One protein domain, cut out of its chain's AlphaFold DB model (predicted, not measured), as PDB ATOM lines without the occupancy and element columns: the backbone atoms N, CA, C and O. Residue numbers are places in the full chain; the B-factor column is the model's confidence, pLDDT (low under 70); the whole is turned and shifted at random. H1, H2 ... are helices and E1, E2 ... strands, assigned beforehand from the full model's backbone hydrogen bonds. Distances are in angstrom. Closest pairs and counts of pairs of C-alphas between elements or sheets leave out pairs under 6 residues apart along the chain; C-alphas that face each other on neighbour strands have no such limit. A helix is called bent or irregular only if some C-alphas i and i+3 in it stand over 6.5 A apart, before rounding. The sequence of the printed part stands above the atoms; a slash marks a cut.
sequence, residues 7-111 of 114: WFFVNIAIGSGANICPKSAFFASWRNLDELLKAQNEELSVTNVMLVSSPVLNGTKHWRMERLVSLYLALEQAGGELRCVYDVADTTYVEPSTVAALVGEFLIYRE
ATOM      1  N   TRP A   7     340.709 157.703 244.346       94.81
ATOM      2  CA  TRP A   7     340.195 159.056 244.570       94.81
ATOM      3  C   TRP A   7     339.040 159.308 243.596       94.81
ATOM      4  O   TRP A   7     338.911 158.618 242.587       94.81
ATOM      5  N   PHE A   8     338.225 160.323 243.861       96.31
ATOM      6  CA  PHE A   8     337.101 160.713 243.016       96.31
ATOM      7  C   PHE A   8     337.261 162.167 242.600       96.31
ATOM      8  O   PHE A   8     337.305 163.056 243.452       96.31
ATOM      9  N   PHE A   9     337.324 162.408 241.297       97.19
ATOM     10  CA  PHE A   9     337.194 163.743 240.730       97.19
ATOM     11  C   PHE A   9     335.739 163.940 240.315       97.19
ATOM     12  O   PHE A   9     335.218 163.203 239.479       97.19
ATOM     13  N   VAL A  10     335.070 164.909 240.928       97.25
ATOM     14  CA  VAL A  10     333.627 165.104 240.795       97.25
ATOM     15  C   VAL A  10     333.364 166.478 240.217       97.25
ATOM     16  O   VAL A  10     333.829 167.478 240.764       97.25
ATOM     17  N   ASN A  11     332.589 166.534 239.140       96.75
ATOM     18  CA  ASN A  11     332.029 167.783 238.648       96.75
ATOM     19  C   ASN A  11     330.645 167.982 239.258       96.75
ATOM     20  O   ASN A  11     329.821 167.064 239.286       96.75
ATOM     21  N   ILE A  12     330.403 169.197 239.731       95.62
ATOM     22  CA  ILE A  12     329.134 169.617 240.310       95.62
ATOM     23  C   ILE A  12     328.652 170.893 239.625       95.62
ATOM     24  O   ILE A  12     329.448 171.712 239.161       95.62
ATOM     25  N   ALA A  13     327.343 171.070 239.580       95.00
ATOM     26  CA  ALA A  13     326.688 172.312 239.218       95.00
ATOM     27  C   ALA A  13     326.052 172.904 240.480       95.00
ATOM     28  O   ALA A  13     325.317 172.208 241.181       95.00
ATOM     29  N   ILE A  14     326.376 174.168 240.770       94.62
ATOM     30  CA  ILE A  14     325.834 174.920 241.906       94.62
ATOM     31  C   ILE A  14     324.978 176.078 241.390       94.62
ATOM     32  O   ILE A  14     325.429 176.836 240.530       94.62
ATOM     33  N   GLY A  15     323.790 176.249 241.957       91.75
ATOM     34  CA  GLY A  15     322.811 177.272 241.611       91.75
ATOM     35  C   GLY A  15     321.614 176.711 240.848       91.75
ATOM     36  O   GLY A  15     321.569 175.535 240.500       91.75
ATOM     37  N   SER A  16     320.633 177.574 240.597       88.31
ATOM     38  CA  SER A  16     319.353 177.213 239.986       88.31
ATOM     39  C   SER A  16     319.001 178.131 238.810       88.31
ATOM     40  O   SER A  16     319.462 179.274 238.700       88.31
ATOM     41  N   GLY A  17     318.184 177.614 237.887       82.25
ATOM     42  CA  GLY A  17     317.707 178.353 236.718       82.25
ATOM     43  C   GLY A  17     318.840 178.832 235.805       82.25
ATOM     44  O   GLY A  17     319.655 178.043 235.336       82.25
ATOM     45  N   ALA A  18     318.884 180.138 235.535       81.69
ATOM     46  CA  ALA A  18     319.895 180.740 234.661       81.69
ATOM     47  C   ALA A  18     321.285 180.885 235.316       81.69
ATOM     48  O   ALA A  18     322.253 181.191 234.622       81.69
ATOM     49  N   ASN A  19     321.404 180.667 236.630       85.12
ATOM     50  CA  ASN A  19     322.619 180.940 237.402       85.12
ATOM     51  C   ASN A  19     323.339 179.652 237.816       85.12
ATOM     52  O   ASN A  19     323.626 179.445 238.992       85.12
ATOM     53  N   ILE A  20     323.635 178.780 236.851       92.00
ATOM     54  CA  ILE A  20     324.398 177.555 237.105       92.00
ATOM     55  C   ILE A  20     325.896 177.856 237.021       92.00
ATOM     56  O   ILE A  20     326.410 178.281 235.986       92.00
ATOM     57  N   CYS A  21     326.617 177.592 238.108       94.12
ATOM     58  CA  CYS A  21     328.069 177.686 238.177       94.12
ATOM     59  C   CYS A  21     328.687 176.279 238.265       94.12
ATOM     60  O   CYS A  21     328.493 175.594 239.275       94.12
ATOM     61  N   PRO A  22     329.451 175.830 237.253       94.62
ATOM     62  CA  PRO A  22     330.164 174.564 237.336       94.62
ATOM     63  C   PRO A  22     331.347 174.674 238.307       94.62
ATOM     64  O   PRO A  22     332.092 175.660 238.304       94.62
ATOM     65  N   LYS A  23     331.543 173.640 239.124       96.06
ATOM     66  CA  LYS A  23     332.698 173.465 240.014       96.06
ATOM     67  C   LYS A  23     333.214 172.032 239.922       96.06
ATOM     68  O   LYS A  23     332.503 171.129 239.487       96.06
ATOM     69  N   SER A  24     334.437 171.831 240.396       96.06
ATOM     70  CA  SER A  24     335.028 170.504 240.544       96.06
ATOM     71  C   SER A  24     335.532 170.316 241.971       96.06
ATOM     72  O   SER A  24     336.042 171.258 242.583       96.06
ATOM     73  N   ALA A  25     335.397 169.102 242.490       94.25
ATOM     74  CA  ALA A  25     335.854 168.701 243.810       94.25
ATOM     75  C   ALA A  25     336.632 167.383 243.729       94.25
ATOM     76  O   ALA A  25     336.410 166.568 242.833       94.25
ATOM     77  N   PHE A  26     337.545 167.182 244.677       95.00
ATOM     78  CA  PHE A  26     338.315 165.951 244.809       95.00
ATOM     79  C   PHE A  26     337.997 165.299 246.150       95.00
ATOM     80  O   PHE A  26     338.153 165.926 247.199       95.00
ATOM     81  N   PHE A  27     337.590 164.034 246.120       94.25
ATOM     82  CA  PHE A  27     337.330 163.246 247.315       94.25
ATOM     83  C   PHE A  27     338.292 162.077 247.383       94.25
ATOM     84  O   PHE A  27     338.464 161.335 246.425       94.25
ATOM     85  N   ALA A  28     338.905 161.899 248.542       91.06
ATOM     86  CA  ALA A  28     339.805 160.781 248.783       91.06
ATOM     87  C   ALA A  28     339.039 159.563 249.362       91.06
ATOM     88  O   ALA A  28     339.529 158.441 249.381       91.06
ATOM     89  N   SER A  29     337.810 159.767 249.843       89.81
ATOM     90  CA  SER A  29     336.993 158.741 250.494       89.81
ATOM     91  C   SER A  29     335.647 158.616 249.800       89.81
ATOM     92  O   SER A  29     334.984 159.628 249.559       89.81
ATOM     93  N   TRP A  30     335.208 157.378 249.557       91.31
ATOM     94  CA  TRP A  30     333.869 157.109 249.033       91.31
ATOM     95  C   TRP A  30     332.770 157.614 249.975       91.31
ATOM     96  O   TRP A  30     331.692 157.958 249.512       91.31
ATOM     97  N   ARG A  31     333.043 157.714 251.286       92.56
ATOM     98  CA  ARG A  31     332.080 158.237 252.270       92.56
ATOM     99  C   ARG A  31     331.766 159.708 252.021       92.56
ATOM    100  O   ARG A  31     330.610 160.095 252.065       92.56
ATOM    101  N   ASN A  32     332.781 160.505 251.685       93.56
ATOM    102  CA  ASN A  32     332.587 161.924 251.381       93.56
ATOM    103  C   ASN A  32     331.848 162.103 250.045       93.56
ATOM    104  O   ASN A  32     331.064 163.035 249.890       93.56
ATOM    105  N   LEU A  33     332.089 161.199 249.085       94.06
ATOM    106  CA  LEU A  33     331.309 161.149 247.851       94.06
ATOM    107  C   LEU A  33     329.841 160.796 248.142       94.06
ATOM    108  O   LEU A  33     328.956 161.478 247.646       94.06
ATOM    109  N   ASP A  34     329.577 159.777 248.963       94.94
ATOM    110  CA  ASP A  34     328.225 159.375 249.381       94.94
ATOM    111  C   ASP A  34     327.478 160.516 250.095       94.94
ATOM    112  O   ASP A  34     326.324 160.807 249.785       94.94
ATOM    113  N   GLU A  35     328.154 161.238 250.991       95.56
ATOM    114  CA  GLU A  35     327.606 162.436 251.639       95.56
ATOM    115  C   GLU A  35     327.238 163.528 250.626       95.56
ATOM    116  O   GLU A  35     326.137 164.073 250.693       95.56
ATOM    117  N   LEU A  36     328.111 163.814 249.650       94.81
ATOM    118  CA  LEU A  36     327.807 164.761 248.573       94.81
ATOM    119  C   LEU A  36     326.608 164.295 247.733       94.81
ATOM    120  O   LEU A  36     325.730 165.097 247.420       94.81
ATOM    121  N   LEU A  37     326.562 163.013 247.367       94.38
ATOM    122  CA  LEU A  37     325.487 162.445 246.553       94.38
ATOM    123  C   LEU A  37     324.131 162.555 247.255       94.38
ATOM    124  O   LEU A  37     323.142 162.884 246.600       94.38
ATOM    125  N   LYS A  38     324.097 162.337 248.574       94.56
ATOM    126  CA  LYS A  38     322.909 162.510 249.427       94.56
ATOM    127  C   LYS A  38     322.518 163.972 249.637       94.56
ATOM    128  O   LYS A  38     321.357 164.242 249.927       94.56
ATOM    129  N   ALA A  39     323.462 164.900 249.502       95.31
ATOM    130  CA  ALA A  39     323.226 166.334 249.643       95.31
ATOM    131  C   ALA A  39     322.679 167.004 248.367       95.31
ATOM    132  O   ALA A  39     322.354 168.194 248.409       95.31
ATOM    133  N   GLN A  40     322.585 166.276 247.247       93.56
ATOM    134  CA  GLN A  40     322.059 166.817 245.993       93.56
ATOM    135  C   GLN A  40     320.626 167.342 246.143       93.56
ATOM    136  O   GLN A  40     319.786 166.743 246.813       93.56
ATOM    137  N   ASN A  41     320.355 168.471 245.496       94.25
ATOM    138  CA  ASN A  41     319.073 169.168 245.492       94.25
ATOM    139  C   ASN A  41     318.970 170.077 244.247       94.25
ATOM    140  O   ASN A  41     319.811 170.013 243.354       94.25
ATOM    141  N   GLU A  42     317.944 170.928 244.175       92.06
ATOM    142  CA  GLU A  42     317.707 171.815 243.022       92.06
ATOM    143  C   GLU A  42     318.841 172.822 242.752       92.06
ATOM    144  O   GLU A  42     318.993 173.288 241.624       92.06
ATOM    145  N   GLU A  43     319.645 173.148 243.763       94.12
ATOM    146  CA  GLU A  43     320.773 174.080 243.678       94.12
ATOM    147  C   GLU A  43     322.132 173.374 243.659       94.12
ATOM    148  O   GLU A  43     323.154 174.030 243.477       94.12
ATOM    149  N   LEU A  44     322.185 172.059 243.877       94.56
ATOM    150  CA  LEU A  44     323.421 171.283 243.899       94.56
ATOM    151  C   LEU A  44     323.204 169.946 243.203       94.56
ATOM    152  O   LEU A  44     322.565 169.050 243.750       94.56
ATOM    153  N   SER A  45     323.811 169.773 242.036       94.12
ATOM    154  CA  SER A  45     323.771 168.507 241.303       94.12
ATOM    155  C   SER A  45     325.171 168.009 240.978       94.12
ATOM    156  O   SER A  45     326.059 168.775 240.601       94.12
ATOM    157  N   VAL A  46     325.377 166.704 241.126       95.00
ATOM    158  CA  VAL A  46     326.563 166.006 240.638       95.00
ATOM    159  C   VAL A  46     326.335 165.698 239.167       95.00
ATOM    160  O   VAL A  46     325.379 165.020 238.804       95.00
ATOM    161  N   THR A  47     327.214 166.205 238.309       94.00
ATOM    162  CA  THR A  47     327.067 166.082 236.853       94.00
ATOM    163  C   THR A  47     327.959 165.002 236.263       94.00
ATOM    164  O   THR A  47     327.645 164.456 235.210       94.00
ATOM    165  N   ASN A  48     329.077 164.693 236.920       95.25
ATOM    166  CA  ASN A  48     329.989 163.640 236.492       95.25
ATOM    167  C   ASN A  48     330.869 163.181 237.658       95.25
ATOM    168  O   ASN A  48     331.369 164.014 238.418       95.25
ATOM    169  N   VAL A  49     331.118 161.875 237.751       96.81
ATOM    170  CA  VAL A  49     332.045 161.286 238.724       96.81
ATOM    171  C   VAL A  49     333.110 160.499 237.969       96.81
ATOM    172  O   VAL A  49     332.808 159.598 237.193       96.81
ATOM    173  N   MET A  50     334.376 160.834 238.202       97.25
ATOM    174  CA  MET A  50     335.525 160.113 237.661       97.25
ATOM    175  C   MET A  50     336.250 159.396 238.794       97.25
ATOM    176  O   MET A  50     336.606 160.018 239.798       97.25
ATOM    177  N   LEU A  51     336.524 158.109 238.612       96.88
ATOM    178  CA  LEU A  51     337.450 157.367 239.450       96.88
ATOM    179  C   LEU A  51     338.879 157.685 239.022       96.88
ATOM    180  O   LEU A  51     339.238 157.540 237.857       96.88
ATOM    181  N   VAL A  52     339.711 158.059 239.984       95.81
ATOM    182  CA  VAL A  52     341.156 158.194 239.822       95.81
ATOM    183  C   VAL A  52     341.807 156.993 240.503       95.81
ATOM    184  O   VAL A  52     341.921 156.939 241.729       95.81
ATOM    185  N   SER A  53     342.177 155.994 239.705       93.81
ATOM    186  CA  SER A  53     342.676 154.702 240.168       93.81
ATOM    187  C   SER A  53     344.205 154.667 240.178       93.81
ATOM    188  O   SER A  53     344.874 155.063 239.215       93.81
ATOM    189  N   SER A  54     344.775 154.186 241.282       92.94
ATOM    190  CA  SER A  54     346.218 153.958 241.387       92.94
ATOM    191  C   SER A  54     346.670 152.757 240.537       92.94
ATOM    192  O   SER A  54     345.865 151.856 240.283       92.94
ATOM    193  N   PRO A  55     347.967 152.673 240.173       91.44
ATOM    194  CA  PRO A  55     348.566 151.495 239.532       91.44
ATOM    195  C   PRO A  55     348.240 150.160 240.226       91.44
ATOM    196  O   PRO A  55     348.049 149.139 239.574       91.44
ATOM    197  N   VAL A  56     348.153 150.172 241.562       90.25
ATOM    198  CA  VAL A  56     347.858 148.982 242.377       90.25
ATOM    199  C   VAL A  56     346.407 148.532 242.210       90.25
ATOM    200  O   VAL A  56     346.141 147.332 242.174       90.25
ATOM    201  N   LEU A  57     345.477 149.484 242.105       91.19
ATOM    202  CA  LEU A  57     344.053 149.203 241.939       91.19
ATOM    203  C   LEU A  57     343.723 148.775 240.506       91.19
ATOM    204  O   LEU A  57     343.013 147.798 240.304       91.19
ATOM    205  N   ASN A  58     344.255 149.496 239.516       91.38
ATOM    206  CA  ASN A  58     343.943 149.250 238.108       91.38
ATOM    207  C   ASN A  58     344.835 148.188 237.442       91.38
ATOM    208  O   ASN A  58     344.630 147.865 236.273       91.38
ATOM    209  N   GLY A  59     345.833 147.658 238.157       89.50
ATOM    210  CA  GLY A  59     346.744 146.628 237.652       89.50
ATOM    211  C   GLY A  59     347.685 147.113 236.543       89.50
ATOM    212  O   GLY A  59     348.222 146.299 235.790       89.50
ATOM    213  N   THR A  60     347.883 148.426 236.402       90.69
ATOM    214  CA  THR A  60     348.727 149.020 235.356       90.69
ATOM    215  C   THR A  60     349.957 149.717 235.935       90.69
ATOM    216  O   THR A  60     350.231 149.643 237.126       90.69
ATOM    217  N   LYS A  61     350.757 150.380 235.087       91.50
ATOM    218  CA  LYS A  61     351.960 151.126 235.512       91.50
ATOM    219  C   LYS A  61     351.689 152.596 235.836       91.50
ATOM    220  O   LYS A  61     352.593 153.291 236.292       91.50
ATOM    221  N   HIS A  62     350.478 153.082 235.576       93.00
ATOM    222  CA  HIS A  62     350.151 154.501 235.645       93.00
ATOM    223  C   HIS A  62     348.830 154.725 236.376       93.00
ATOM    224  O   HIS A  62     347.961 153.854 236.423       93.00
ATOM    225  N   TRP A  63     348.690 155.915 236.950       93.31
ATOM    226  CA  TRP A  63     347.389 156.385 237.401       93.31
ATOM    227  C   TRP A  63     346.455 156.510 236.201       93.31
ATOM    228  O   TRP A  63     346.888 156.905 235.113       93.31
ATOM    229  N   ARG A  64     345.182 156.185 236.402       94.75
ATOM    230  CA  ARG A  64     344.136 156.370 235.398       94.75
ATOM    231  C   ARG A  64     343.009 157.200 235.975       94.75
ATOM    232  O   ARG A  64     342.769 157.167 237.177       94.75
ATOM    233  N   MET A  65     342.354 157.959 235.109       95.88
ATOM    234  CA  MET A  65     341.129 158.676 235.428       95.88
ATOM    235  C   MET A  65     340.058 158.206 234.451       95.88
ATOM    236  O   MET A  65     340.169 158.446 233.251       95.88
ATOM    237  N   GLU A  66     339.055 157.514 234.966       96.50
ATOM    238  CA  GLU A  66     338.026 156.829 234.184       96.50
ATOM    239  C   GLU A  66     336.646 157.210 234.719       96.50
ATOM    240  O   GLU A  66     336.486 157.496 235.906       96.50
ATOM    241  N   ARG A  67     335.644 157.268 233.839       95.81
ATOM    242  CA  ARG A  67     334.273 157.598 234.242       95.81
ATOM    243  C   ARG A  67     333.729 156.476 235.117       95.81
ATOM    244  O   ARG A  67     333.750 155.317 234.705       95.81
ATOM    245  N   LEU A  68     333.271 156.830 236.313       96.69
ATOM    246  CA  LEU A  68     332.664 155.887 237.240       96.69
ATOM    247  C   LEU A  68     331.221 155.637 236.800       96.69
ATOM    248  O   LEU A  68     330.451 156.581 236.659       96.69
ATOM    249  N   VAL A  69     330.868 154.374 236.590       96.81
ATOM    250  CA  VAL A  69     329.518 153.930 236.212       96.81
ATOM    251  C   VAL A  69     328.732 153.530 237.455       96.81
ATOM    252  O   VAL A  69     327.600 153.972 237.648       96.81
ATOM    253  N   SER A  70     329.348 152.749 238.342       96.31
ATOM    254  CA  SER A  70     328.786 152.422 239.652       96.31
ATOM    255  C   SER A  70     329.852 152.328 240.726       96.31
ATOM    256  O   SER A  70     330.998 151.966 240.478       96.31
ATOM    257  N   LEU A  71     329.441 152.627 241.953       95.88
ATOM    258  CA  LEU A  71     330.189 152.332 243.163       95.88
ATOM    259  C   LEU A  71     329.245 151.681 244.168       95.88
ATOM    260  O   LEU A  71     328.153 152.187 244.444       95.88
ATOM    261  N   TYR A  72     329.680 150.562 244.726       95.38
ATOM    262  CA  TYR A  72     328.932 149.803 245.716       95.38
ATOM    263  C   TYR A  72     329.872 149.095 246.687       95.38
ATOM    264  O   TYR A  72     331.065 148.924 246.425       95.38
ATOM    265  N   LEU A  73     329.332 148.700 247.837       93.50
ATOM    266  CA  LEU A  73     330.008 147.781 248.745       93.50
ATOM    267  C   LEU A  73     329.511 146.364 248.479       93.50
ATOM    268  O   LEU A  73     328.308 146.161 248.316       93.50
ATOM    269  N   ALA A  74     330.413 145.392 248.489       93.12
ATOM    270  CA  ALA A  74     330.070 143.981 248.368       93.12
ATOM    271  C   ALA A  74     330.724 143.162 249.482       93.12
ATOM    272  O   ALA A  74     331.810 143.506 249.947       93.12
ATOM    273  N   LEU A  75     330.067 142.092 249.930       92.06
ATOM    274  CA  LEU A  75     330.605 141.220 250.971       92.06
ATOM    275  C   LEU A  75     331.528 140.173 250.345       92.06
ATOM    276  O   LEU A  75     331.147 139.474 249.410       92.06
ATOM    277  N   GLU A  76     332.732 140.009 250.870       90.25
ATOM    278  CA  GLU A  76     333.607 138.908 250.486       90.25
ATOM    279  C   GLU A  76     333.087 137.581 251.050       90.25
ATOM    280  O   GLU A  76     332.903 137.425 252.257       90.25
ATOM    281  N   GLN A  77     332.914 136.586 250.183       87.19
ATOM    282  CA  GLN A  77     332.360 135.283 250.547       87.19
ATOM    283  C   GLN A  77     333.240 134.512 251.542       87.19
ATOM    284  O   GLN A  77     332.721 133.839 252.429       87.19
ATOM    285  N   ALA A  78     334.564 134.592 251.395       83.62
ATOM    286  CA  ALA A  78     335.509 133.799 252.183       83.62
ATOM    287  C   ALA A  78     335.835 134.404 253.563       83.62
ATOM    288  O   ALA A  78     336.349 133.694 254.425       83.62
ATOM    289  N   GLY A  79     335.537 135.688 253.781       76.12
ATOM    290  CA  GLY A  79     335.953 136.422 254.983       76.12
ATOM    291  C   GLY A  79     334.889 137.327 255.601       76.12
ATOM    292  O   GLY A  79     335.093 137.824 256.703       76.12
ATOM    293  N   GLY A  80     333.760 137.554 254.925       83.00
ATOM    294  CA  GLY A  80     332.705 138.450 255.402       83.00
ATOM    295  C   GLY A  80     333.118 139.926 255.466       83.00
ATOM    296  O   GLY A  80     332.427 140.723 256.095       83.00
ATOM    297  N   GLU A  81     334.240 140.310 254.854       88.12
ATOM    298  CA  GLU A  81     334.679 141.704 254.812       88.12
ATOM    299  C   GLU A  81     333.940 142.470 253.713       88.12
ATOM    300  O   GLU A  81     333.721 141.953 252.620       88.12
ATOM    301  N   LEU A  82     333.580 143.727 253.978       89.69
ATOM    302  CA  LEU A  82     333.053 144.609 252.938       89.69
ATOM    303  C   LEU A  82     334.197 145.132 252.062       89.69
ATOM    304  O   LEU A  82     335.177 145.691 252.559       89.69
ATOM    305  N   ARG A  83     334.037 144.988 250.750       90.62
ATOM    306  CA  ARG A  83     334.942 145.470 249.706       90.62
ATOM    307  C   ARG A  83     334.274 146.606 248.943       90.62
ATOM    308  O   ARG A  83     333.071 146.556 248.700       90.62
ATOM    309  N   CYS A  84     335.047 147.623 248.570       92.31
ATOM    310  CA  CYS A  84     334.555 148.655 247.656       92.31
ATOM    311  C   CYS A  84     334.718 148.157 246.226       92.31
ATOM    312  O   CYS A  84     335.797 147.684 245.864       92.31
ATOM    313  N   VAL A  85     333.662 148.275 245.433       94.31
ATOM    314  CA  VAL A  85     333.652 147.883 244.030       94.31
ATOM    315  C   VAL A  85     333.348 149.106 243.181       94.31
ATOM    316  O   VAL A  85     332.405 149.848 243.463       94.31
ATOM    317  N   TYR A  86     334.181 149.322 242.170       95.06
ATOM    318  CA  TYR A  86     334.096 150.427 241.230       95.06
ATOM    319  C   TYR A  86     333.905 149.863 239.828       95.06
ATOM    320  O   TYR A  86     334.839 149.284 239.273       95.06
ATOM    321  N   ASP A  87     332.738 150.070 239.238       95.44
ATOM    322  CA  ASP A  87     332.546 149.809 237.817       95.44
ATOM    323  C   ASP A  87     332.889 151.066 237.036       95.44
ATOM    324  O   ASP A  87     332.368 152.154 237.300       95.44
ATOM    325  N   VAL A  88     333.750 150.908 236.046       94.56
ATOM    326  CA  VAL A  88     334.009 151.886 234.993       94.56
ATOM    327  C   VAL A  88     333.658 151.231 233.651       94.56
ATOM    328  O   VAL A  88     333.451 150.024 233.601       94.56
ATOM    329  N   ALA A  89     333.575 152.014 232.571       87.50
ATOM    330  CA  ALA A  89     333.008 151.603 231.274       87.50
ATOM    331  C   ALA A  89     333.170 150.112 230.892       87.50
ATOM    332  O   ALA A  89     332.169 149.430 230.691       87.50
ATOM    333  N   ASP A  90     334.409 149.610 230.846       87.00
ATOM    334  CA  ASP A  90     334.713 148.250 230.376       87.00
ATOM    335  C   ASP A  90     335.355 147.354 231.448       87.00
ATOM    336  O   ASP A  90     335.883 146.284 231.134       87.00
ATOM    337  N   THR A  91     335.405 147.791 232.710       93.44
ATOM    338  CA  THR A  91     336.097 147.030 233.756       93.44
ATOM    339  C   THR A  91     335.598 147.347 235.158       93.44
ATOM    340  O   THR A  91     335.066 148.420 235.430       93.44
ATOM    341  N   THR A  92     335.829 146.406 236.067       93.81
ATOM    342  CA  THR A  92     335.485 146.522 237.480       93.81
ATOM    343  C   THR A  92     336.755 146.443 238.313       93.81
ATOM    344  O   THR A  92     337.566 145.526 238.161       93.81
ATOM    345  N   TYR A  93     336.922 147.393 239.225       93.25
ATOM    346  CA  TYR A  93     337.994 147.402 240.209       93.25
ATOM    347  C   TYR A  93     337.442 147.082 241.593       93.25
ATOM    348  O   TYR A  93     336.402 147.600 241.991       93.25
ATOM    349  N   VAL A  94     338.169 146.269 242.355       91.62
ATOM    350  CA  VAL A  94     337.832 145.927 243.742       91.62
ATOM    351  C   VAL A  94     338.942 146.452 244.643       91.62
ATOM    352  O   VAL A  94     340.117 146.325 244.309       91.62
ATOM    353  N   GLU A  95     338.591 147.066 245.770       88.56
ATOM    354  CA  GLU A  95     339.558 147.531 246.765       88.56
ATOM    355  C   GLU A  95     339.413 146.763 248.090       88.56
ATOM    356  O   GLU A  95     338.325 146.769 248.685       88.56
ATOM    357  N   PRO A  96     340.510 146.148 248.590       82.56
ATOM    358  CA  PRO A  96     341.820 145.951 247.936       82.56
ATOM    359  C   PRO A  96     341.748 145.075 246.664       82.56
ATOM    360  O   PRO A  96     340.827 144.275 246.532       82.56
ATOM    361  N   SER A  97     342.732 145.203 245.753       73.44
ATOM    362  CA  SER A  97     342.764 144.594 244.397       73.44
ATOM    363  C   SER A  97     342.948 143.071 244.341       73.44
ATOM    364  O   SER A  97     343.427 142.506 243.357       73.44
ATOM    365  N   THR A  98     342.547 142.376 245.398       72.12
ATOM    366  CA  THR A  98     342.521 140.919 245.482       72.12
ATOM    367  C   THR A  98     341.257 140.356 244.845       72.12
ATOM    368  O   THR A  98     340.157 140.858 245.064       72.12
ATOM    369  N   VAL A  99     341.410 139.265 244.094       64.94
ATOM    370  CA  VAL A  99     340.285 138.530 243.509       64.94
ATOM    371  C   VAL A  99     339.610 137.717 244.609       64.94
ATOM    372  O   VAL A  99     340.069 136.635 244.970       64.94
ATOM    373  N   ALA A 100     338.530 138.263 245.152       70.12
ATOM    374  CA  ALA A 100     337.653 137.591 246.093       70.12
ATOM    375  C   ALA A 100     336.313 137.294 245.419       70.12
ATOM    376  O   ALA A 100     335.820 138.097 244.627       70.12
ATOM    377  N   ALA A 101     335.699 136.157 245.740       84.50
ATOM    378  CA  ALA A 101     334.296 135.954 245.401       84.50
ATOM    379  C   ALA A 101     333.451 136.934 246.228       84.50
ATOM    380  O   ALA A 101     333.571 136.971 247.455       84.50
ATOM    381  N   LEU A 102     332.626 137.737 245.556       88.69
ATOM    382  CA  LEU A 102     331.781 138.754 246.179       88.69
ATOM    383  C   LEU A 102     330.319 138.296 246.184       88.69
ATOM    384  O   LEU A 102     329.842 137.694 245.222       88.69
ATOM    385  N   VAL A 103     329.613 138.576 247.275       88.62
ATOM    386  CA  VAL A 103     328.192 138.281 247.470       88.62
ATOM    387  C   VAL A 103     327.498 139.477 248.114       88.62
ATOM    388  O   VAL A 103     328.046 140.115 249.006       88.62
ATOM    389  N   GLY A 104     326.266 139.760 247.693       86.25
ATOM    390  CA  GLY A 104     325.503 140.905 248.191       86.25
ATOM    391  C   GLY A 104     326.071 142.250 247.731       86.25
ATOM    392  O   GLY A 104     327.280 142.447 247.664       86.25
ATOM    393  N   GLU A 105     325.185 143.189 247.414       91.38
ATOM    394  CA  GLU A 105     325.568 144.501 246.893       91.38
ATOM    395  C   GLU A 105     324.804 145.606 247.624       91.38
ATOM    396  O   GLU A 105     323.580 145.557 247.759       91.38
ATOM    397  N   PHE A 106     325.539 146.619 248.078       92.50
ATOM    398  CA  PHE A 106     325.011 147.824 248.706       92.50
ATOM    399  C   PHE A 106     325.395 149.029 247.846       92.50
ATOM    400  O   PHE A 106     326.523 149.523 247.917       92.50
ATOM    401  N   LEU A 107     324.465 149.472 247.000       93.94
ATOM    402  CA  LEU A 107     324.696 150.548 246.038       93.94
ATOM    403  C   LEU A 107     324.921 151.896 246.739       93.94
ATOM    404  O   LEU A 107     324.113 152.303 247.570       93.94
ATOM    405  N   ILE A 108     325.992 152.597 246.358       92.94
ATOM    406  CA  ILE A 108     326.286 153.973 246.792       92.94
ATOM    407  C   ILE A 108     326.005 154.946 245.646       92.94
ATOM    408  O   ILE A 108     325.342 155.962 245.822       92.94
ATOM    409  N   TYR A 109     326.509 154.627 244.458       93.12
ATOM    410  CA  TYR A 109     326.392 155.466 243.276       93.12
ATOM    411  C   TYR A 109     326.111 154.604 242.054       93.12
ATOM    412  O   TYR A 109     326.722 153.552 241.864       93.12
ATOM    413  N   ARG A 110     325.216 155.096 241.205       93.56
ATOM    414  CA  ARG A 110     325.043 154.635 239.836       93.56
ATOM    415  C   ARG A 110     324.823 155.859 238.977       93.56
ATOM    416  O   ARG A 110     324.011 156.718 239.321       93.56
ATOM    417  N   GLU A 111     325.542 155.925 237.876       89.62
ATOM    418  CA  GLU A 111     325.271 156.904 236.848       89.62
ATOM    419  C   GLU A 111     323.838 156.724 236.333       89.62
ATOM    420  O   GLU A 111     323.435 155.636 235.915       89.62
TER     421      GLU A 111
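This is residues 7 to 111 of the 114 residues of an uncharacterized protein of Pseudomonas sp. SST3 (UniProt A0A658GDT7). One long, strongly twisted sheet is bent into two wings, E1, E2 and E3 in one wing and E5, E6, E7 and the later part of E4 in the other; helix H1 sits in the angle between them, near E1, E3 and E7. The hairpin tips at Ala 18 and Ala 78 mark the two far ends, and the short helix H2 packs on E6. The printed part has 105 residues with seven named strands and two named helices, H1 following E2 along the chain and H2 following E3, and is mostly strand; the sheet is branched, with the antiparallel neighbour pairs E1 and E2, E1 and E3, E3 and E4, E4 and E5, E4 and E7, and E5 and E6. It is only just compact, close to loose, with a radius of gyration of the C-alphas of 15.1 A, and elongated, spanning 51 by 30 by 22 A.

Find C-alpha 7 at (340.195, 159.056, 244.570); from there E1 runs to residue 14, 21.6 A. E2 takes residues 21 to 27, and H1 residues 30 to 38, 12.2 A long. E3, residues 44 to 53, covers 25.7 A and bends by 57 degrees at residue 47. H2 is residues 55 to 58. E4 begins at C-alpha 64, (344.136, 156.370, 235.398), bends by 96 degrees at residue 67 and ends at residue 76, 25.4 A away. E5 is residues 82 to 88, E6 residues 91 to 95. E7, residues 102 to 110, bends by 66 degrees at residue 107 and ends at C-alpha 110, (325.043, 154.635, 239.836).

Begin at the hairpin E1 and E2, where N 10 and O 25 are 2.9 A apart. On the other side of E1 lies E3, with N 9 and O 50 at 2.9 A. E3 pairs with E4 near the bend of E4, N 66 and O 51 at 2.9 A. Past that bend look for E7 on the same side of E4 as E3, N 73 and O 106 at 2.9 A, and for E5 on the other side, N 72 and O 85 at 3.1 A. E4, E5 and E6 form a meander, each strand the antiparallel neighbour of the one before; in the hairpin E5 and E6, N 86 and O 93 are 2.8 A apart. With E7 they make a Greek key, in which the first strand, E4, is the antiparallel neighbour of the fourth. H1 is on the sheet; its closest C-alphas to E7 are Asp 34 and Ile 108, 6.3 A. H2 is on the sheet at a height of 6.1 A, over none of its strands; its closest C-alphas to E6 are Leu 57 and Tyr 93, 6.6 A. In H1 every O i to N i+4 pair is within hydrogen-bond range; H2 is too short for such a pair.

The C-alphas farthest apart, Ala 18 and Ala 78, are 52.5 A apart. The printed part has no cut and no long link. The mean pLDDT of the printed part is 91.6; look at residue 99 for the one value under 70.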